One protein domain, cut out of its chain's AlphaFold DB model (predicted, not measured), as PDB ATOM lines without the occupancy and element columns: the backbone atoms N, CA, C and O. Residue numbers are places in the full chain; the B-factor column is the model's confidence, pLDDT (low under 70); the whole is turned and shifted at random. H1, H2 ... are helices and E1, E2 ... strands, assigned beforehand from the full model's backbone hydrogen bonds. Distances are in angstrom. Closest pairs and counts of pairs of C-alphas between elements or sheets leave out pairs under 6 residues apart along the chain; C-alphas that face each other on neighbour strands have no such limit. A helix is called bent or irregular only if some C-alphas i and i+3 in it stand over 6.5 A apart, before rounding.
ATOM      1  N   SER A 383      30.944  40.291  -8.815       62.09
ATOM      2  CA  SER A 383      30.994  39.359  -7.668       62.09
ATOM      3  C   SER A 383      30.599  37.934  -8.028       62.09
ATOM      4  O   SER A 383      31.041  36.981  -7.394       62.09
ATOM      5  N   THR A 384      29.718  37.801  -9.011       63.66
ATOM      6  CA  THR A 384      29.104  36.541  -9.413       63.66
ATOM      7  C   THR A 384      29.277  36.420 -10.916       63.66
ATOM      8  O   THR A 384      28.669  37.210 -11.639       63.66
ATOM      9  N   PRO A 385      30.111  35.489 -11.409       59.34
ATOM     10  CA  PRO A 385      30.269  35.310 -12.840       59.34
ATOM     11  C   PRO A 385      28.906  34.957 -13.434       59.34
ATOM     12  O   PRO A 385      28.321  33.920 -13.114       59.34
ATOM     13  N   VAL A 386      28.380  35.846 -14.275       66.06
ATOM     14  CA  VAL A 386      27.171  35.558 -15.039       66.06
ATOM     15  C   VAL A 386      27.563  34.492 -16.045       66.06
ATOM     16  O   VAL A 386      28.365  34.749 -16.943       66.06
ATOM     17  N   THR A 387      27.063  33.272 -15.851       75.56
ATOM     18  CA  THR A 387      27.326  32.183 -16.791       75.56
ATOM     19  C   THR A 387      26.557  32.505 -18.067       75.56
ATOM     20  O   THR A 387      25.329  32.553 -18.008       75.56
ATOM     21  N   PRO A 388      27.235  32.771 -19.195       83.75
ATOM     22  CA  PRO A 388      26.545  33.163 -20.409       83.75
ATOM     23  C   PRO A 388      25.681  32.007 -20.898       83.75
ATOM     24  O   PRO A 388      26.173  30.892 -21.090       83.75
ATOM     25  N   LYS A 389      24.394  32.276 -21.109       86.31
ATOM     26  CA  LYS A 389      23.466  31.278 -21.650       86.31
ATOM     27  C   LYS A 389      23.723  31.014 -23.132       86.31
ATOM     28  O   LYS A 389      23.561  29.885 -23.594       86.31
ATOM     29  N   TYR A 390      24.162  32.033 -23.872       90.81
ATOM     30  CA  TYR A 390      24.297  31.966 -25.320       90.81
ATOM     31  C   TYR A 390      25.680  32.377 -25.828       90.81
ATOM     32  O   TYR A 390      26.375  33.217 -25.249       90.81
ATOM     33  N   LYS A 391      26.043  31.803 -26.976       94.12
ATOM     34  CA  LYS A 391      27.146  32.227 -27.835       94.12
ATOM     35  C   LYS A 391      26.579  32.811 -29.125       94.12
ATOM     36  O   LYS A 391      25.920  32.107 -29.889       94.12
ATOM     37  N   PHE A 392      26.857  34.081 -29.376       94.19
ATOM     38  CA  PHE A 392      26.516  34.786 -30.604       94.19
ATOM     39  C   PHE A 392      27.675  34.667 -31.591       94.19
ATOM     40  O   PHE A 392      28.827  34.885 -31.222       94.19
ATOM     41  N   ILE A 393      27.398  34.298 -32.833       94.75
ATOM     42  CA  ILE A 393      28.395  34.010 -33.864       94.75
ATOM     43  C   ILE A 393      28.059  34.864 -35.083       94.75
ATOM     44  O   ILE A 393      26.975  34.724 -35.643       94.75
ATOM     45  N   LEU A 394      28.990  35.726 -35.493       93.88
ATOM     46  CA  LEU A 394      28.898  36.503 -36.728       93.88
ATOM     47  C   LEU A 394      29.596  35.741 -37.853       93.88
ATOM     48  O   LEU A 394      30.720  35.250 -37.678       93.88
ATOM     49  N   MET A 395      28.942  35.639 -39.007       92.94
ATOM     50  CA  MET A 395      29.467  34.936 -40.171       92.94
ATOM     51  C   MET A 395      29.397  35.799 -41.437       92.94
ATOM     52  O   MET A 395      28.466  36.581 -41.627       92.94
ATOM     53  N   GLU A 396      30.388  35.618 -42.313       90.62
ATOM     54  CA  GLU A 396      30.441  36.169 -43.675       90.62
ATOM     55  C   GLU A 396      30.911  35.084 -44.630       90.62
ATOM     56  O   GLU A 396      31.894  34.384 -44.361       90.62
ATOM     57  N   SER A 397      30.216  34.927 -45.758       87.69
ATOM     58  CA  SER A 397      30.557  33.958 -46.802       87.69
ATOM     59  C   SER A 397      30.796  32.542 -46.245       87.69
ATOM     60  O   SER A 397      31.711  31.828 -46.660       87.69
ATOM     61  N   GLY A 398      29.996  32.149 -45.248       82.06
ATOM     62  CA  GLY A 398      30.068  30.845 -44.580       82.06
ATOM     63  C   GLY A 398      31.219  30.661 -43.582       82.06
ATOM     64  O   GLY A 398      31.365  29.567 -43.036       82.06
ATOM     65  N   SER A 399      32.026  31.691 -43.315       88.12
ATOM     66  CA  SER A 399      33.116  31.652 -42.330       88.12
ATOM     67  C   SER A 399      32.760  32.457 -41.085       88.12
ATOM     68  O   SER A 399      32.159  33.521 -41.183       88.12
ATOM     69  N   GLN A 400      33.154  31.966 -39.908       91.31
ATOM     70  CA  GLN A 400      33.036  32.733 -38.669       91.31
ATOM     71  C   GLN A 400      33.997  33.925 -38.715       91.31
ATOM     72  O   GLN A 400      35.210  33.734 -38.816       91.31
ATOM     73  N   VAL A 401      33.448  35.129 -38.594       92.06
ATOM     74  CA  VAL A 401      34.220  36.376 -38.513       92.06
ATOM     75  C   VAL A 401      34.481  36.735 -37.060       92.06
ATOM     76  O   VAL A 401      35.597  37.105 -36.704       92.06
ATOM     77  N   ASP A 402      33.472  36.570 -36.205       92.25
ATOM     78  CA  ASP A 402      33.557  36.968 -34.807       92.25
ATOM     79  C   ASP A 402      32.566  36.203 -33.925       92.25
ATOM     80  O   ASP A 402      31.660  35.528 -34.422       92.25
ATOM     81  N   TRP A 403      32.739  36.283 -32.606       93.31
ATOM     82  CA  TRP A 403      31.827  35.661 -31.656       93.31
ATOM     83  C   TRP A 403      31.826  36.348 -30.289       93.31
ATOM     84  O   TRP A 403      32.819  36.932 -29.861       93.31
ATOM     85  N   TYR A 404      30.699  36.233 -29.592       93.50
ATOM     86  CA  TYR A 404      30.435  36.873 -28.309       93.50
ATOM     87  C   TYR A 404      29.682  35.915 -27.392       93.50
ATOM     88  O   TYR A 404      28.925  35.065 -27.856       93.50
ATOM     89  N   TYR A 405      29.862  36.072 -26.092       91.38
ATOM     90  CA  TYR A 405      28.980  35.496 -25.086       91.38
ATOM     91  C   TYR A 405      27.912  36.511 -24.671       91.38
ATOM     92  O   TYR A 405      28.172  37.715 -24.641       91.38
ATOM     93  N   GLY A 406      26.723  36.028 -24.329       86.38
ATOM     94  CA  GLY A 406      25.633  36.876 -23.855       86.38
ATOM     95  C   GLY A 406      24.497  36.084 -23.222       86.38
ATOM     96  O   GLY A 406      24.515  34.851 -23.181       86.38
ATOM     97  N   ASN A 407      23.506  36.815 -22.723       82.00
ATOM     98  CA  ASN A 407      22.266  36.274 -22.169       82.00
ATOM     99  C   ASN A 407      21.063  36.725 -22.996       82.00
ATOM    100  O   ASN A 407      21.220  37.376 -24.033       82.00
ATOM    101  N   GLN A 408      19.867  36.314 -22.584       78.88
ATOM    102  CA  GLN A 408      18.655  36.493 -23.374       78.88
ATOM    103  C   GLN A 408      18.318  37.974 -23.599       78.88
ATOM    104  O   GLN A 408      17.953  38.354 -24.708       78.88
ATOM    105  N   ASP A 409      18.522  38.820 -22.592       71.62
ATOM    106  CA  ASP A 409      18.361  40.277 -22.669       71.62
ATOM    107  C   ASP A 409      19.283  40.955 -23.695       71.62
ATOM    108  O   ASP A 409      18.886  41.903 -24.373       71.62
ATOM    109  N   SER A 410      20.495  40.434 -23.870       79.19
ATOM    110  CA  SER A 410      21.459  40.964 -24.836       79.19
ATOM    111  C   SER A 410      21.204  40.525 -26.284       79.19
ATOM    112  O   SER A 410      21.734  41.158 -27.199       79.19
ATOM    113  N   VAL A 411      20.392  39.479 -26.515       83.44
ATOM    114  CA  VAL A 411      20.143  38.906 -27.855       83.44
ATOM    115  C   VAL A 411      19.642  39.969 -28.819       83.44
ATOM    116  O   VAL A 411      20.172  40.112 -29.919       83.44
ATOM    117  N   ILE A 412      18.621  40.725 -28.422       79.25
ATOM    118  CA  ILE A 412      17.963  41.612 -29.375       79.25
ATOM    119  C   ILE A 412      18.839  42.828 -29.694       79.25
ATOM    120  O   ILE A 412      18.998  43.191 -30.857       79.25
ATOM    121  N   SER A 413      19.476  43.420 -28.683       78.19
ATOM    122  CA  SER A 413      20.441  44.506 -28.886       78.19
ATOM    123  C   SER A 413      21.624  44.073 -29.739       78.19
ATOM    124  O   SER A 413      22.103  44.850 -30.563       78.19
ATOM    125  N   PHE A 414      22.071  42.825 -29.581       87.06
ATOM    126  CA  PHE A 414      23.104  42.243 -30.422       87.06
ATOM    127  C   PHE A 414      22.655  42.127 -31.884       87.06
ATOM    128  O   PHE A 414      23.400  42.537 -32.775       87.06
ATOM    129  N   LEU A 415      21.449  41.604 -32.137       85.94
ATOM    130  CA  LEU A 415      20.889  41.494 -33.489       85.94
ATOM    131  C   LEU A 415      20.720  42.868 -34.143       85.94
ATOM    132  O   LEU A 415      21.123  43.044 -35.285       85.94
ATOM    133  N   GLN A 416      20.189  43.855 -33.415       80.31
ATOM    134  CA  GLN A 416      20.021  45.224 -33.909       80.31
ATOM    135  C   GLN A 416      21.365  45.870 -34.273       80.31
ATOM    136  O   GLN A 416      21.502  46.442 -35.355       80.31
ATOM    137  N   TYR A 417      22.365  45.762 -33.391       84.38
ATOM    138  CA  TYR A 417      23.695  46.332 -33.622       84.38
ATOM    139  C   TYR A 417      24.400  45.697 -34.828       84.38
ATOM    140  O   TYR A 417      25.115  46.377 -35.556       84.38
ATOM    141  N   ASN A 418      24.166  44.404 -35.064       86.75
ATOM    142  CA  ASN A 418      24.763  43.651 -36.165       86.75
ATOM    143  C   ASN A 418      23.773  43.382 -37.310       86.75
ATOM    144  O   ASN A 418      23.982  42.452 -38.081       86.75
ATOM    145  N   LYS A 419      22.699  44.167 -37.456       84.38
ATOM    146  CA  LYS A 419      21.624  43.892 -38.432       84.38
ATOM    147  C   LYS A 419      22.094  43.823 -39.890       84.38
ATOM    148  O   LYS A 419      21.445  43.182 -40.709       84.38
ATOM    149  N   ASP A 420      23.206  44.491 -40.195       84.12
ATOM    150  CA  ASP A 420      23.811  44.531 -41.528       84.12
ATOM    151  C   ASP A 420      24.736  43.324 -41.793       84.12
ATOM    152  O   ASP A 420      25.279  43.187 -42.890       84.12
ATOM    153  N   GLN A 421      24.933  42.448 -40.802       87.75
ATOM    154  CA  GLN A 421      25.700  41.217 -40.949       87.75
ATOM    155  C   GLN A 421      24.969  40.241 -41.880       87.75
ATOM    156  O   GLN A 421      23.768  40.020 -41.735       87.75
ATOM    157  N   GLU A 422      25.711  39.595 -42.790       88.69
ATOM    158  CA  GLU A 422      25.164  38.576 -43.703       88.69
ATOM    159  C   GLU A 422      24.436  37.472 -42.929       88.69
ATOM    160  O   GLU A 422      23.303  37.122 -43.257       88.69
ATOM    161  N   PHE A 423      25.079  36.948 -41.882       92.25
ATOM    162  CA  PHE A 423      24.539  35.857 -41.089       92.25
ATOM    163  C   PHE A 423      24.968  35.939 -39.620       92.25
ATOM    164  O   PHE A 423      26.138  36.162 -39.297       92.25
ATOM    165  N   ILE A 424      24.014  35.702 -38.725       92.25
ATOM    166  CA  ILE A 424      24.190  35.632 -37.277       92.25
ATOM    167  C   ILE A 424      23.581  34.328 -36.769       92.25
ATOM    168  O   ILE A 424      22.439  33.989 -37.079       92.25
ATOM    169  N   ARG A 425      24.320  33.623 -35.911       93.38
ATOM    170  CA  ARG A 425      23.841  32.424 -35.220       93.38
ATOM    171  C   ARG A 425      23.982  32.571 -33.714       93.38
ATOM    172  O   ARG A 425      25.044  32.931 -33.219       93.38
ATOM    173  N   ILE A 426      22.927  32.235 -32.987       91.56
ATOM    174  CA  ILE A 426      22.885  32.215 -31.527       91.56
ATOM    175  C   ILE A 426      22.744  30.765 -31.083       91.56
ATOM    176  O   ILE A 426      21.802  30.076 -31.474       91.56
ATOM    177  N   VAL A 427      23.697  30.301 -30.281       92.44
ATOM    178  CA  VAL A 427      23.794  28.914 -29.810       92.44
ATOM    179  C   VAL A 427      23.670  28.894 -28.292       92.44
ATOM    180  O   VAL A 427      24.336  29.681 -27.625       92.44
ATOM    181  N   ASP A 428      22.842  28.010 -27.740       89.81
ATOM    182  CA  ASP A 428      22.807  27.748 -26.298       89.81
ATOM    183  C   ASP A 428      24.093  27.024 -25.879       89.81
ATOM    184  O   ASP A 428      24.429  25.966 -26.413       89.81
ATOM    185  N   VAL A 429      24.831  27.609 -24.933       89.75
ATOM    186  CA  VAL A 429      26.152  27.117 -24.503       89.75
ATOM    187  C   VAL A 429      26.048  25.778 -23.769       89.75
ATOM    188  O   VAL A 429      27.001  25.004 -23.761       89.75
ATOM    189  N   SER A 430      24.908  25.489 -23.139       88.44
ATOM    190  CA  SER A 430      24.718  24.267 -22.356       88.44
ATOM    191  C   SER A 430      24.358  23.057 -23.213       88.44
ATOM    192  O   SER A 430      24.690  21.927 -22.847       88.44
ATOM    193  N   THR A 431      23.693  23.280 -24.349       90.19
ATOM    194  CA  THR A 431      23.219  22.204 -25.230       90.19
ATOM    195  C   THR A 431      23.920  22.151 -26.585       90.19
ATOM    196  O   THR A 431      23.682  21.200 -27.327       90.19
ATOM    197  N   ASP A 432      24.732  23.154 -26.933       89.06
ATOM    198  CA  ASP A 432      25.297  23.377 -28.276       89.06
ATOM    199  C   ASP A 432      24.229  23.441 -29.391       89.06
ATOM    200  O   ASP A 432      24.517  23.248 -30.576       89.06
ATOM    201  N   MET A 433      22.974  23.719 -29.025       89.94
ATOM    202  CA  MET A 433      21.854  23.797 -29.968       89.94
ATOM    203  C   MET A 433      21.687  25.224 -30.475       89.94
ATOM    204  O   MET A 433      21.863  26.189 -29.731       89.94
ATOM    205  N   VAL A 434      21.325  25.361 -31.749       89.12
ATOM    206  CA  VAL A 434      21.007  26.661 -32.341       89.12
ATOM    207  C   VAL A 434      19.685  27.149 -31.761       89.12
ATOM    208  O   VAL A 434      18.655  26.532 -31.993       89.12
ATOM    209  N   ALA A 435      19.726  28.253 -31.022       86.62
ATOM    210  CA  ALA A 435      18.550  28.886 -30.437       86.62
ATOM    211  C   ALA A 435      17.933  29.929 -31.385       86.62
ATOM    212  O   ALA A 435      16.715  30.129 -31.390       86.62
ATOM    213  N   LEU A 436      18.772  30.601 -32.189       89.00
ATOM    214  CA  LEU A 436      18.320  31.557 -33.201       89.00
ATOM    215  C   LEU A 436      19.278  31.666 -34.392       89.00
ATOM    216  O   LEU A 436      20.496  31.633 -34.225       89.00
ATOM    217  N   GLU A 437      18.719  31.844 -35.588       89.69
ATOM    218  CA  GLU A 437      19.459  32.245 -36.794       89.69
ATOM    219  C   GLU A 437      18.837  33.495 -37.405       89.69
ATOM    220  O   GLU A 437      17.611  33.613 -37.478       89.69
ATOM    221  N   PHE A 438      19.694  34.405 -37.848       85.75
ATOM    222  CA  PHE A 438      19.332  35.646 -38.512       85.75
ATOM    223  C   PHE A 438      20.202  35.807 -39.756       85.75
ATOM    224  O   PHE A 438      21.420  35.663 -39.684       85.75
ATOM    225  N   GLU A 439      19.589  36.075 -40.898       86.94
ATOM    226  CA  GLU A 439      20.264  36.168 -42.188       86.94
ATOM    227  C   GLU A 439      19.683  37.340 -42.974       86.94
ATOM    228  O   GLU A 439      18.469  37.436 -43.144       86.94
ATOM    229  N   ASN A 440      20.551  38.224 -43.468       81.19
ATOM    230  CA  ASN A 440      20.180  39.348 -44.334       81.19
ATOM    231  C   ASN A 440      19.013  40.216 -43.813       81.19
ATOM    232  O   ASN A 440      18.212  40.715 -44.606       81.19
ATOM    233  N   GLY A 441      18.915  40.414 -42.496       73.31
ATOM    234  CA  GLY A 441      17.850  41.218 -41.888       73.31
ATOM    235  C   GLY A 441      16.661  40.422 -41.336       73.31
ATOM    236  O   GLY A 441      15.833  41.007 -40.640       73.31
ATOM    237  N   ASP A 442      16.582  39.114 -41.602       75.06
ATOM    238  CA  ASP A 442      15.425  38.276 -41.280       75.06
ATOM    239  C   ASP A 442      15.777  37.130 -40.317       75.06
ATOM    240  O   ASP A 442      16.836  36.510 -40.411       75.06
ATOM    241  N   ILE A 443      14.863  36.791 -39.399       77.56
ATOM    242  CA  ILE A 443      15.007  35.628 -38.507       77.56
ATOM    243  C   ILE A 443      14.576  34.357 -39.245       77.56
ATOM    244  O   ILE A 443      13.432  34.239 -39.683       77.56
ATOM    245  N   ILE A 444      15.472  33.374 -39.317       79.06
ATOM    246  CA  ILE A 444      15.242  32.084 -39.986       79.06
ATOM    247  C   ILE A 444      14.780  31.007 -38.998       79.06
ATOM    248  O   ILE A 444      14.003  30.119 -39.360       79.06
ATOM    249  N   PHE A 445      15.222  31.086 -37.741       72.44
ATOM    250  CA  PHE A 445      14.955  30.062 -36.730       72.44
ATOM    251  C   PHE A 445      14.642  30.709 -35.371       72.44
ATOM    252  O   PHE A 445      15.543  31.313 -34.800       72.44
ATOM    253  N   PRO A 446      13.403  30.637 -34.841       65.56
ATOM    254  CA  PRO A 446      13.063  31.263 -33.563       65.56
ATOM    255  C   PRO A 446      12.683  30.226 -32.490       65.56
ATOM    256  O   PRO A 446      11.503  30.042 -32.194       65.56
ATOM    257  N   GLU A 447      13.658  29.567 -31.854       69.75
ATOM    258  CA  GLU A 447      13.371  28.781 -30.634       69.75
ATOM    259  C   GLU A 447      13.204  29.672 -29.395       69.75
ATOM    260  O   GLU A 447      12.549  29.286 -28.429       69.75
ATOM    261  N   LEU A 448      13.712  30.908 -29.444       65.25
ATOM    262  CA  LEU A 448      13.640  31.876 -28.345       65.25
ATOM    263  C   LEU A 448      12.237  32.473 -28.096       65.25
ATOM    264  O   LEU A 448      12.078  33.289 -27.195       65.25
ATOM    265  N   GLY A 449      11.214  32.080 -28.865       60.62
ATOM    266  CA  GLY A 449       9.820  32.477 -28.622       60.62
ATOM    267  C   GLY A 449       9.488  33.950 -28.896       60.62
ATOM    268  O   GLY A 449       8.386  34.385 -28.574       60.62
ATOM    269  N   TYR A 450      10.401  34.719 -29.493       60.28
ATOM    270  CA  TYR A 450      10.153  36.112 -29.862       60.28
ATOM    271  C   TYR A 450       9.252  36.227 -31.100       60.28
ATOM    272  O   TYR A 450       9.484  35.565 -32.115       60.28
ATOM    273  N   HIS A 451       8.259  37.119 -31.054       57.91
ATOM    274  CA  HIS A 451       7.564  37.577 -32.256       57.91
ATOM    275  C   HIS A 451       8.461  38.574 -33.005       57.91
ATOM    276  O   HIS A 451       8.856  39.595 -32.446       57.91
ATOM    277  N   VAL A 452       8.793  38.270 -34.269       53.91
ATOM    278  CA  VAL A 452       9.701  39.060 -35.137       53.91
ATOM    279  C   VAL A 452       9.322  40.544 -35.180       53.91
ATOM    280  O   VAL A 452      10.194  41.408 -35.138       53.91
ATOM    281  N   ASP A 453       8.021  40.837 -35.163       52.88
ATOM    282  CA  ASP A 453       7.485  42.196 -35.241       52.88
ATOM    283  C   ASP A 453       7.666  43.006 -33.941       52.88
ATOM    284  O   ASP A 453       7.643  44.231 -33.979       52.88
ATOM    285  N   GLU A 454       7.872  42.358 -32.790       53.31
ATOM    286  CA  GLU A 454       8.041  43.024 -31.486       53.31
ATOM    287  C   GLU A 454       9.515  43.293 -31.138       53.31
ATOM    288  O   GLU A 454       9.811  44.159 -30.314       53.31
ATOM    289  N   LEU A 455      10.447  42.588 -31.791       56.47
ATOM    290  CA  LEU A 455      11.878  42.592 -31.467       56.47
ATOM    291  C   LEU A 455      12.530  43.976 -31.624       56.47
ATOM    292  O   LEU A 455      13.323  44.382 -30.784       56.47
ATOM    293  N   PHE A 456      12.172  44.748 -32.646       58.84
ATOM    294  CA  PHE A 456      12.911  45.973 -32.984       58.84
ATOM    295  C   PHE A 456      12.229  47.282 -32.558       58.84
ATOM    296  O   PHE A 456      12.755  48.358 -32.828       58.84
ATOM    297  N   ILE A 457      11.068  47.231 -31.893       52.50
ATOM    298  CA  ILE A 457      10.227  48.430 -31.710       52.50
ATOM    299  C   ILE A 457      10.723  49.362 -30.583       52.50
ATOM    300  O   ILE A 457      10.388  50.541 -30.601       52.50
ATOM    301  N   ASN A 458      11.564  48.902 -29.645       54.84
ATOM    302  CA  ASN A 458      11.933  49.691 -28.451       54.84
ATOM    303  C   ASN A 458      13.425  49.642 -28.049       54.84
ATOM    304  O   ASN A 458      13.757  49.876 -26.882       54.84
ATOM    305  N   ILE A 459      14.337  49.323 -28.972       60.78
ATOM    306  CA  ILE A 459      15.760  49.129 -28.642       60.78
ATOM    307  C   ILE A 459      16.592  50.333 -29.058       60.78
ATOM    308  O   ILE A 459      16.460  50.853 -30.159       60.78
ATOM    309  N   VAL A 460      17.446  50.764 -28.135       61.16
ATOM    310  CA  VAL A 460      18.389  51.866 -28.316       61.16
ATOM    311  C   VAL A 460      19.639  51.313 -28.988       61.16
ATOM    312  O   VAL A 460      20.098  50.229 -28.625       61.16
ATOM    313  N   ASP A 461      20.160  52.031 -29.978       66.19
ATOM    314  CA  ASP A 461      21.378  51.626 -30.670       66.19
ATOM    315  C   ASP A 461      22.585  51.710 -29.717       66.19
ATOM    316  O   ASP A 461      22.720  52.644 -28.924       66.19
ATOM    317  N   LYS A 462      23.494  50.733 -29.807       74.38
ATOM    318  CA  LYS A 462      24.773  50.771 -29.090       74.38
ATOM    319  C   LYS A 462      25.686  51.796 -29.774       74.38
ATOM    320  O   LYS A 462      26.199  51.539 -30.859       74.38
ATOM    321  N   GLU A 463      25.914  52.944 -29.138       70.38
ATOM    322  CA  GLU A 463      26.796  53.996 -29.682       70.38
ATOM    323  C   GLU A 463      28.292  53.666 -29.529       70.38
ATOM    324  O   GLU A 463      29.145  54.128 -30.295       70.38
ATOM    325  N   ARG A 464      28.617  52.844 -28.530       75.31
ATOM    326  CA  ARG A 464      29.981  52.477 -28.146       75.31
ATOM    327  C   ARG A 464      30.476  51.248 -28.894       75.31
ATOM    328  O   ARG A 464      29.704  50.363 -29.237       75.31
ATOM    329  N   LYS A 465      31.786  51.166 -29.128       82.06
ATOM    330  CA  LYS A 465      32.405  50.006 -29.802       82.06
ATOM    331  C   LYS A 465      33.011  49.008 -28.825       82.06
ATOM    332  O   LYS A 465      33.479  47.962 -29.254       82.06
ATOM    333  N   GLU A 466      33.067  49.347 -27.543       88.62
ATOM    334  CA  GLU A 466      33.672  48.484 -26.542       88.62
ATOM    335  C   GLU A 466      32.815  47.256 -26.217       88.62
ATOM    336  O   GLU A 466      31.584  47.297 -26.233       88.62
ATOM    337  N   ASP A 467      33.503  46.176 -25.858       90.00
ATOM    338  CA  ASP A 467      32.943  44.936 -25.329       90.00
ATOM    339  C   ASP A 467      33.714  44.506 -24.079       90.00
ATOM    340  O   ASP A 467      34.799  45.023 -23.789       90.00
ATOM    341  N   ILE A 468      33.148  43.572 -23.314       89.69
ATOM    342  CA  ILE A 468      33.787  43.066 -22.098       89.69
ATOM    343  C   ILE A 468      34.654  41.870 -22.465       89.69
ATOM    344  O   ILE A 468      34.161  40.822 -22.866       89.69
ATOM    345  N   TYR A 469      35.960  42.013 -22.300       92.12
ATOM    346  CA  TYR A 469      36.935  40.948 -22.482       92.12
ATOM    347  C   TYR A 469      37.210  40.267 -21.146       92.12
ATOM    348  O   TYR A 469      37.338  40.934 -20.117       92.12
ATOM    349  N   ILE A 470      37.317  38.941 -21.183       91.94
ATOM    350  CA  ILE A 470      37.486  38.089 -20.010       91.94
ATOM    351  C   ILE A 470      38.826  37.374 -20.108       91.94
ATOM    352  O   ILE A 470      39.135  36.744 -21.128       91.94
ATOM    353  N   PHE A 471      39.603  37.466 -19.033       93.12
ATOM    354  CA  PHE A 471      40.862  36.750 -18.890       93.12
ATOM    355  C   PHE A 471      40.899  35.956 -17.590       93.12
ATOM    356  O   PHE A 471      40.585  36.501 -16.532       93.12
ATOM    357  N   ASP A 472      41.366  34.716 -17.669       91.62
ATOM    358  CA  ASP A 472      41.643  33.879 -16.505       91.62
ATOM    359  C   ASP A 472      43.084  34.100 -16.036       91.62
ATOM    360  O   ASP A 472      44.005  34.257 -16.849       91.62
ATOM    361  N   PHE A 473      43.299  34.069 -14.722       91.56
ATOM    362  CA  PHE A 473      44.635  34.084 -14.133       91.56
ATOM    363  C   PHE A 473      44.685  33.357 -12.790       91.56
ATOM    364  O   PHE A 473      43.673  33.185 -12.115       91.56
ATOM    365  N   TYR A 474      45.892  32.963 -12.389       89.00
ATOM    366  CA  TYR A 474      46.149  32.366 -11.082       89.00
ATOM    367  C   TYR A 474      46.845  33.385 -10.174       89.00
ATOM    368  O   TYR A 474      47.893  33.925 -10.567       89.00
ATOM    369  N   PRO A 475      46.285  33.683  -8.988       84.06
ATOM    370  CA  PRO A 475      46.932  34.544  -8.014       84.06
ATOM    371  C   PRO A 475      48.196  33.862  -7.441       84.06
ATOM    372  O   PRO A 475      48.164  32.716  -7.009       84.06
ATOM    373  N   ASN A 476      49.338  34.561  -7.391       78.75
ATOM    374  CA  ASN A 476      50.596  34.047  -6.804       78.75
ATOM    375  C   ASN A 476      50.588  34.042  -5.256       78.75
ATOM    376  O   ASN A 476      51.639  34.105  -4.616       78.75
ATOM    377  N   ASN A 477      49.411  34.010  -4.638       74.31
ATOM    378  CA  ASN A 477      49.214  34.073  -3.189       74.31
ATOM    379  C   ASN A 477      49.078  32.683  -2.534       74.31
ATOM    380  O   ASN A 477      48.964  32.605  -1.312       74.31
ATOM    381  N   GLY A 478      49.132  31.603  -3.322       67.25
ATOM    382  CA  GLY A 478      48.980  30.228  -2.840       67.25
ATOM    383  C   GLY A 478      47.538  29.716  -2.816       67.25
ATOM    384  O   GLY A 478      47.324  28.606  -2.333       67.25
ATOM    385  N   ASP A 479      46.576  30.486  -3.335       72.69
ATOM    386  CA  ASP A 479      45.223  29.994  -3.590       72.69
ATOM    387  C   ASP A 479      45.189  29.207  -4.911       72.69
ATOM    388  O   ASP A 479      45.607  29.701  -5.957       72.69
ATOM    389  N   ASP A 480      44.639  27.991  -4.876       69.56
ATOM    390  CA  ASP A 480      44.438  27.144  -6.067       69.56
ATOM    391  C   ASP A 480      43.205  27.565  -6.904       69.56
ATOM    392  O   ASP A 480      42.810  26.876  -7.847       69.56
ATOM    393  N   GLU A 481      42.556  28.681  -6.558       82.19
ATOM    394  CA  GLU A 481      41.372  29.189  -7.253       82.19
ATOM    395  C   GLU A 481      41.797  30.131  -8.389       82.19
ATOM    396  O   GLU A 481      42.430  31.163  -8.159       82.19
ATOM    397  N   PHE A 482      41.450  29.784  -9.630       83.75
ATOM    398  CA  PHE A 482      41.619  30.700 -10.756       83.75
ATOM    399  C   PHE A 482      40.605  31.846 -10.654       83.75
ATOM    400  O   PHE A 482      39.465  31.659 -10.230       83.75
ATOM    401  N   LEU A 483      41.036  33.043 -11.040       88.19
ATOM    402  CA  LEU A 483      40.249  34.268 -10.985       88.19
ATOM    403  C   LEU A 483      40.029  34.826 -12.388       88.19
ATOM    404  O   LEU A 483      40.813  34.575 -13.302       88.19
ATOM    405  N   PHE A 484      38.982  35.635 -12.527       88.44
ATOM    406  CA  PHE A 484      38.623  36.300 -13.776       88.44
ATOM    407  C   PHE A 484      38.894  37.800 -13.692       88.44
ATOM    408  O   PHE A 484      38.621  38.433 -12.671       88.44
ATOM    409  N   VAL A 485      39.367  38.382 -14.791       90.00
ATOM    410  CA  VAL A 485      39.450  39.831 -14.999       90.00
ATOM    411  C   VAL A 485      38.478  40.216 -16.103       90.00
ATOM    412  O   VAL A 485      38.608  39.722 -17.223       90.00
ATOM    413  N   HIS A 486      37.539  41.116 -15.803       90.12
ATOM    414  CA  HIS A 486      36.620  41.682 -16.790       90.12
ATOM    415  C   HIS A 486      37.076  43.090 -17.162       90.12
ATOM    416  O   HIS A 486      37.260  43.946 -16.293       90.12
ATOM    417  N   VAL A 487      37.250  43.344 -18.455       89.81
ATOM    418  CA  VAL A 487      37.764  44.623 -18.947       89.81
ATOM    419  C   VAL A 487      36.949  45.112 -20.129       89.81
ATOM    420  O   VAL A 487      36.825  44.415 -21.128       89.81
ATOM    421  N   LEU A 488      36.464  46.350 -20.040       89.31
ATOM    422  CA  LEU A 488      35.835  47.037 -21.160       89.31
ATOM    423  C   LEU A 488      36.908  47.612 -22.100       89.31
ATOM    424  O   LEU A 488      37.757  48.422 -21.696       89.31
ATOM    425  N   ALA A 489      36.903  47.162 -23.352       91.25
ATOM    426  CA  ALA A 489      37.914  47.515 -24.344       91.25
ATOM    427  C   ALA A 489      37.368  47.442 -25.773       91.25
ATOM    428  O   ALA A 489      36.378  46.768 -26.039       91.25
ATOM    429  N   THR A 490      38.033  48.127 -26.706       91.06
ATOM    430  CA  THR A 490      37.653  48.124 -28.136       91.06
ATOM    431  C   THR A 490      38.231  46.945 -28.916       91.06
ATOM    432  O   THR A 490      37.764  46.632 -30.007       91.06
ATOM    433  N   ASN A 491      39.300  46.330 -28.407       92.62
ATOM    434  CA  ASN A 491      39.992  45.211 -29.033       92.62
ATOM    435  C   ASN A 491      40.791  44.418 -27.985       92.62
ATOM    436  O   ASN A 491      40.986  44.874 -26.858       92.62
ATOM    437  N   ILE A 492      41.277  43.237 -28.378       93.81
ATOM    438  CA  ILE A 492      41.956  42.300 -27.472       93.81
ATOM    439  C   ILE A 492      43.298  42.817 -26.934       93.81
ATOM    440  O   ILE A 492      43.644  42.511 -25.795       93.81
ATOM    441  N   ASP A 493      44.040  43.617 -27.706       94.38
ATOM    442  CA  ASP A 493      45.347  44.134 -27.282       94.38
ATOM    443  C   ASP A 493      45.183  45.211 -26.198       94.38
ATOM    444  O   ASP A 493      45.861  45.177 -25.168       94.38
ATOM    445  N   ASP A 494      44.232  46.134 -26.391       94.12
ATOM    446  CA  ASP A 494      43.815  47.104 -25.368       94.12
ATOM    447  C   ASP A 494      43.312  46.384 -24.107       94.12
ATOM    448  O   ASP A 494      43.741  46.685 -22.989       94.12
ATOM    449  N   ALA A 495      42.466  45.366 -24.293       94.25
ATOM    450  CA  ALA A 495      41.926  44.563 -23.204       94.25
ATOM    451  C   ALA A 495      43.020  43.872 -22.380       94.25
ATOM    452  O   ALA A 495      42.994  43.927 -21.151       94.25
ATOM    453  N   LEU A 496      44.003  43.261 -23.048       95.25
ATOM    454  CA  LEU A 496      45.110  42.570 -22.398       95.25
ATOM    455  C   LEU A 496      45.956  43.535 -21.559       95.25
ATOM    456  O   LEU A 496      46.323  43.209 -20.429       95.25
ATOM    457  N   ASN A 497      46.252  44.727 -22.083       93.81
ATOM    458  CA  ASN A 497      47.036  45.735 -21.367       93.81
ATOM    459  C   ASN A 497      46.310  46.234 -20.113       93.81
ATOM    460  O   ASN A 497      46.892  46.268 -19.026       93.81
ATOM    461  N   LYS A 498      45.022  46.558 -20.241       92.88
ATOM    462  CA  LYS A 498      44.166  46.954 -19.116       92.88
ATOM    463  C   LYS A 498      44.022  45.833 -18.078       92.88
ATOM    464  O   LYS A 498      44.092  46.107 -16.881       92.88
ATOM    465  N   ALA A 499      43.879  44.577 -18.510       93.06
ATOM    466  CA  ALA A 499      43.787  43.425 -17.611       93.06
ATOM    467  C   ALA A 499      45.085  43.220 -16.815       93.06
ATOM    468  O   ALA A 499      45.039  43.064 -15.595       93.06
ATOM    469  N   LYS A 500      46.249  43.299 -17.479       93.94
ATOM    470  CA  LYS A 500      47.559  43.235 -16.811       93.94
ATOM    471  C   LYS A 500      47.717  44.339 -15.775       93.94
ATOM    472  O   LYS A 500      48.145  44.052 -14.662       93.94
ATOM    473  N   LEU A 501      47.353  45.573 -16.128       91.62
ATOM    474  CA  LEU A 501      47.429  46.713 -15.218       91.62
ATOM    475  C   LEU A 501      46.522  46.518 -13.995       91.62
ATOM    476  O   LEU A 501      46.964  46.754 -12.876       91.62
ATOM    477  N   SER A 502      45.289  46.038 -14.193       90.00
ATOM    478  CA  SER A 502      44.346  45.750 -13.104       90.00
ATOM    479  C   SER A 502      44.919  44.733 -12.107       90.00
ATOM    480  O   SER A 502      44.983  44.999 -10.906       90.00
ATOM    481  N   VAL A 503      45.432  43.601 -12.605       91.44
ATOM    482  CA  VAL A 503      46.023  42.563 -11.744       91.44
ATOM    483  C   VAL A 503      47.315  43.042 -11.091       91.44
ATOM    484  O   VAL A 503      47.511  42.805  -9.903       91.44
ATOM    485  N   HIS A 504      48.182  43.744 -11.825       91.50
ATOM    486  CA  HIS A 504      49.419  44.289 -11.271       91.50
ATOM    487  C   HIS A 504      49.145  45.282 -10.142       91.50
ATOM    488  O   HIS A 504      49.775  45.203  -9.091       91.50
ATOM    489  N   ASN A 505      48.173  46.175 -10.326       88.75
ATOM    490  CA  ASN A 505      47.801  47.149  -9.310       88.75
ATOM    491  C   ASN A 505      47.279  46.480  -8.035       88.75
ATOM    492  O   ASN A 505      47.514  47.009  -6.948       88.75
ATOM    493  N   GLU A 506      46.582  45.344  -8.135       88.75
ATOM    494  CA  GLU A 506      46.051  44.658  -6.954       88.75
ATOM    495  C   GLU A 506      47.047  43.696  -6.303       88.75
ATOM    496  O   GLU A 506      47.193  43.709  -5.084       88.75
ATOM    497  N   TYR A 507      47.757  42.895  -7.095       88.69
ATOM    498  CA  TYR A 507      48.594  41.804  -6.594       88.69
ATOM    499  C   TYR A 507      50.105  42.076  -6.674       88.69
ATOM    500  O   TYR A 507      50.899  41.291  -6.155       88.69
ATOM    501  N   GLY A 508      50.532  43.166  -7.314       89.38
ATOM    502  CA  GLY A 508      51.934  43.596  -7.367       89.38
ATOM    503  C   GLY A 508      52.826  42.828  -8.349       89.38
ATOM    504  O   GLY A 508      54.046  42.971  -8.298       89.38
ATOM    505  N   TYR A 509      52.263  42.014  -9.249       89.69
ATOM    506  CA  TYR A 509      53.025  41.261 -10.254       89.69
ATOM    507  C   TYR A 509      52.299  41.214 -11.605       89.69
ATOM    508  O   TYR A 509      51.098  41.455 -11.681       89.69
ATOM    509  N   GLU A 510      53.028  40.920 -12.684       87.81
ATOM    510  CA  GLU A 510      52.421  40.694 -14.001       87.81
ATOM    511  C   GLU A 510      51.949  39.236 -14.136       87.81
ATOM    512  O   GLU A 510      52.783  38.324 -14.117       87.81
ATOM    513  N   PRO A 511      50.637  38.973 -14.262       86.75
ATOM    514  CA  PRO A 511      50.126  37.612 -14.381       86.75
ATOM    515  C   PRO A 511      50.300  37.033 -15.790       86.75
ATOM    516  O   PRO A 511      50.300  37.745 -16.798       86.75
ATOM    517  N   ALA A 512      50.336  35.702 -15.861       90.88
ATOM    518  CA  ALA A 512      49.999  34.993 -17.086       90.88
ATOM    519  C   ALA A 512      48.471  35.022 -17.252       90.88
ATOM    520  O   ALA A 512      47.757  34.363 -16.500       90.88
ATOM    521  N   LEU A 513      47.991  35.818 -18.209       94.06
ATOM    522  CA  LEU A 513      46.573  35.927 -18.546       94.06
ATOM    523  C   LEU A 513      46.228  34.972 -19.687       94.06
ATOM    524  O   LEU A 513      46.926  34.944 -20.704       94.06
ATOM    525  N   ILE A 514      45.135  34.232 -19.540       93.75
ATOM    526  CA  ILE A 514      44.575  33.369 -20.582       93.75
ATOM    527  C   ILE A 514      43.293  34.029 -21.074       93.75
ATOM    528  O   ILE A 514      42.414  34.315 -20.274       93.75
ATOM    529  N   PHE A 515      43.185  34.309 -22.373       93.94
ATOM    530  CA  PHE A 515      41.953  34.865 -22.933       93.94
ATOM    531  C   PHE A 515      40.847  33.808 -22.941       93.94
ATOM    532  O   PHE A 515      40.984  32.776 -23.600       93.94
ATOM    533  N   SER A 516      39.758  34.091 -22.235       89.56
ATOM    534  CA  SER A 516      38.643  33.159 -22.017       89.56
ATOM    535  C   SER A 516      37.475  33.454 -22.953       89.56
ATOM    536  O   SER A 516      36.717  32.561 -23.327       89.56
ATOM    537  N   GLY A 517      37.340  34.713 -23.375       90.12
ATOM    538  CA  GLY A 517      36.336  35.139 -24.340       90.12
ATOM    539  C   GLY A 517      35.983  36.611 -24.226       90.12
ATOM    540  O   GLY A 517      36.577  37.357 -23.447       90.12
ATOM    541  N   LYS A 518      34.991  37.030 -25.012       91.94
ATOM    542  CA  LYS A 518      34.392  38.359 -24.905       91.94
ATOM    543  C   LYS A 518      32.876  38.270 -24.796       91.94
ATOM    544  O   LYS A 518      32.258  37.400 -25.406       91.94
ATOM    545  N   GLN A 519      32.293  39.158 -24.010       89.00
ATOM    546  CA  GLN A 519      30.860  39.329 -23.831       89.00
ATOM    547  C   GLN A 519      30.395  40.574 -24.574       89.00
ATOM    548  O   GLN A 519      31.060  41.612 -24.519       89.00
ATOM    549  N   PHE A 520      29.249  40.465 -25.246       85.94
ATOM    550  CA  PHE A 520      28.630  41.632 -25.860       85.94
ATOM    551  C   PHE A 520      28.182  42.593 -24.763       85.94
ATOM    552  O   PHE A 520      27.369  42.245 -23.905       85.94
ATOM    553  N   TYR A 521      28.722  43.803 -24.797       84.06
ATOM    554  CA  TYR A 521      28.354  44.834 -23.845       84.06
ATOM    555  C   TYR A 521      27.329  45.775 -24.467       84.06
ATOM    556  O   TYR A 521      27.603  46.412 -25.482       84.06
ATOM    557  N   HIS A 522      26.166  45.892 -23.830       79.25
ATOM    558  CA  HIS A 522      25.254  47.003 -24.057       79.25
ATOM    559  C   HIS A 522      24.989  47.695 -22.717       79.25
ATOM    560  O   HIS A 522      24.510  47.028 -21.795       79.25
ATOM    561  N   PRO A 523      25.225  49.009 -22.601       69.25
ATOM    562  CA  PRO A 523      25.141  49.720 -21.326       69.25
ATOM    563  C   PRO A 523      23.809  49.529 -20.589       69.25
ATOM    564  O   PRO A 523      23.794  49.174 -19.416       69.25
ATOM    565  N   LYS A 524      22.689  49.635 -21.316       67.00
ATOM    566  CA  LYS A 524      21.333  49.413 -20.784       67.00
ATOM    567  C   LYS A 524      21.005  47.973 -20.351       67.00
ATOM    568  O   LYS A 524      20.208  47.793 -19.439       67.00
ATOM    569  N   TYR A 525      21.551  46.957 -21.021       66.62
ATOM    570  CA  TYR A 525      21.028  45.579 -20.942       66.62
ATOM    571  C   TYR A 525      21.995  44.585 -20.299       66.62
ATOM    572  O   TYR A 525      21.698  43.405 -20.221       66.62
ATOM    573  N   PHE A 526      23.170  45.020 -19.841       68.81
ATOM    574  CA  PHE A 526      24.161  44.081 -19.309       68.81
ATOM    575  C   PHE A 526      23.751  43.432 -17.965       68.81
ATOM    576  O   PHE A 526      24.199  42.330 -17.661       68.81
ATOM    577  N   PHE A 527      22.896  44.080 -17.162       60.03
ATOM    578  CA  PHE A 527      22.511  43.601 -15.822       60.03
ATOM    579  C   PHE A 527      21.023  43.236 -15.660       60.03
ATOM    580  O   PHE A 527      20.605  42.925 -14.544       60.03
ATOM    581  N   SER A 528      20.215  43.255 -16.726       52.66
ATOM    582  CA  SER A 528      18.751  43.122 -16.628       52.66
ATOM    583  C   SER A 528      18.251  41.775 -16.086       52.66
ATOM    584  O   SER A 528      17.207  41.752 -15.441       52.66
ATOM    585  N   GLU A 529      18.974  40.666 -16.277       47.38
ATOM    586  CA  GLU A 529      18.543  39.327 -15.822       47.38
ATOM    587  C   GLU A 529      19.029  38.894 -14.422       47.38
ATOM    588  O   GLU A 529      18.754  37.772 -14.000       47.38
ATOM    589  N   GLN A 530      19.724  39.736 -13.646       48.91
ATOM    590  CA  GLN A 530      20.149  39.329 -12.288       48.91
ATOM    591  C   GLN A 530      19.040  39.424 -11.223       48.91
ATOM    592  O   GLN A 530      19.272  39.080 -10.062       48.91
ATOM    593  N   VAL A 531      17.834  39.849 -11.601       37.72
ATOM    594  CA  VAL A 531      16.660  39.790 -10.729       37.72
ATOM    595  C   VAL A 531      16.059  38.398 -10.873       37.72
ATOM    596  O   VAL A 531      15.444  38.081 -11.888       37.72
ATOM    597  N   SER A 532      16.230  37.545  -9.863       31.97
ATOM    598  CA  SER A 532      15.344  36.389  -9.743       31.97
ATOM    599  C   SER A 532      13.913  36.915  -9.713       31.97
ATOM    600  O   SER A 532      13.623  37.777  -8.884       31.97
ATOM    601  N   GLU A 533      13.032  36.406 -10.574       31.17
ATOM    602  CA  GLU A 533      11.593  36.559 -10.373       31.17
ATOM    603  C   GLU A 533      11.265  36.046  -8.959       31.17
ATOM    604  O   GLU A 533      11.253  34.840  -8.707       31.17
ATOM    605  N   THR A 534      11.091  36.966  -8.011       29.70
ATOM    606  CA  THR A 534      10.601  36.689  -6.655       29.70
ATOM    607  C   THR A 534       9.351  37.485  -6.400       29.70
ATOM    608  O   THR A 534       9.427  38.725  -6.565       29.70
TER     609      THR A 534
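This is residues 383 to 534 of the 534 residues of an uncharacterized protein of Vibrio splendidus (UniProt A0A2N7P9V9). Two lobes stand end to end, each a strongly twisted antiparallel sheet with one helix over a face: the larger has five strands, E2 E1 E3 E4 E5, with H1 on it, and the smaller has three, E7 E6 E8, with the long helix H3 on it. The lobes meet where edge strand E2 of the larger sheet comes beside the end of edge strand E8 of the smaller one, while the short helix H2 lies at the far end of the larger lobe, beyond E5. A long link, residues 456 to 466, runs from H2 back to the smaller lobe, and a tail with no named element, residues 520 to 534, follows E8. The printed part has 152 residues with three named helices and eight named strands, in the order E1 E2 H1 E3 E4 E5 H2 E6 E7 H3 E8, and its class is mixed, helices and strands. The whole is compact, with a radius of gyration of the C-alphas of 17.1 A and spans of 52 by 43 by 30 A.

In the larger sheet E1, residues 390 to 396, begins at C-alpha 390 (24.297, 31.966, -25.320) and is 19.8 A long. E2, residues 399 to 406, is 20.6 A long and bends by 54 degrees at residue 402. E3 is residues 423 to 428, 17.0 A; E4 is residues 434 to 439, 13.7 A; E5 is residues 442 to 446, 10.7 A. H1, residues 408 to 417, is 15.1 A long and irregular, but only just: C-alphas 409 and 412 are 6.8 A apart. H2 is residues 452 to 455, 5.5 A. In the smaller sheet E6 is residues 467 to 473, 19.5 A, and E7 is residues 483 to 489, 19.0 A. H3, residues 492 to 507, is 21.9 A long and begins at C-alpha 492 (41.956, 42.300, -27.472). E8, residues 514 to 519, is 15.3 A long and ends at C-alpha 519 (30.860, 39.329, -23.831).

In the larger sheet E2 and E1 form a hairpin, with N 392 and O 404 within hydrogen-bond range at 2.7 A. E1 is antiparallel to E3 at 159 degrees, with N 393 and O 425 2.7 A apart. E3 E4 E5 is a meander, each strand the antiparallel neighbour of the one before; N 424 and O 438 are 2.8 A apart, and N 439 and O 442 also 2.8 A. H1 is on this sheet at a height of 8.7 A, over E1 and E3, and runs along the strands, at 9 degrees to E3 on the local plane. E2, H1 and E3 make a split strand-helix-strand unit, two strands running the same way with E1 between them, and its crossover is right-handed. H2 is not on the sheet; it is close to H1 but not clearly touching, the closest C-alphas being those of Ile 412 and Leu 455, 6.5 A apart. Between the sheets, the closest C-alphas of E2 and E8 are those of Tyr 405 and Gln 519, 4.4 A apart. In the smaller sheet E6 and E7 form a hairpin, with N 469 and O 487 2.8 A apart, and E6 is antiparallel to E8, with N 472 and O 514 2.8 A apart. H3 is on this sheet in two layers, the helix on one face, at a height of 7.4 A; it lies over E7 and E6, slantwise to the strands, at 48 degrees to E6 on the local plane. Its closest C-alphas to E7 are those of Ala 495 and Ala 489, 5.1 A apart. E7, H3 and E8 make a second split unit, with E6 between the strands and a right-handed crossover. H1 and H3 are apart. In H3 every O i to N i+4 pair is within hydrogen-bond range, in H1 4 of 6, and H2 is too short for such a pair.

The two C-alphas farthest apart are those of Asp 453 and Gly 478, 54.0 A. The printed part has no cut and ends at residue 534, the chain's last residue. The link from H2 to E6 is long, with 11 residues. The mean pLDDT of the printed part is 80.7, and it is under 70 at residues 383 to 386, 446 to 461, 478, 480 and 523 to 534.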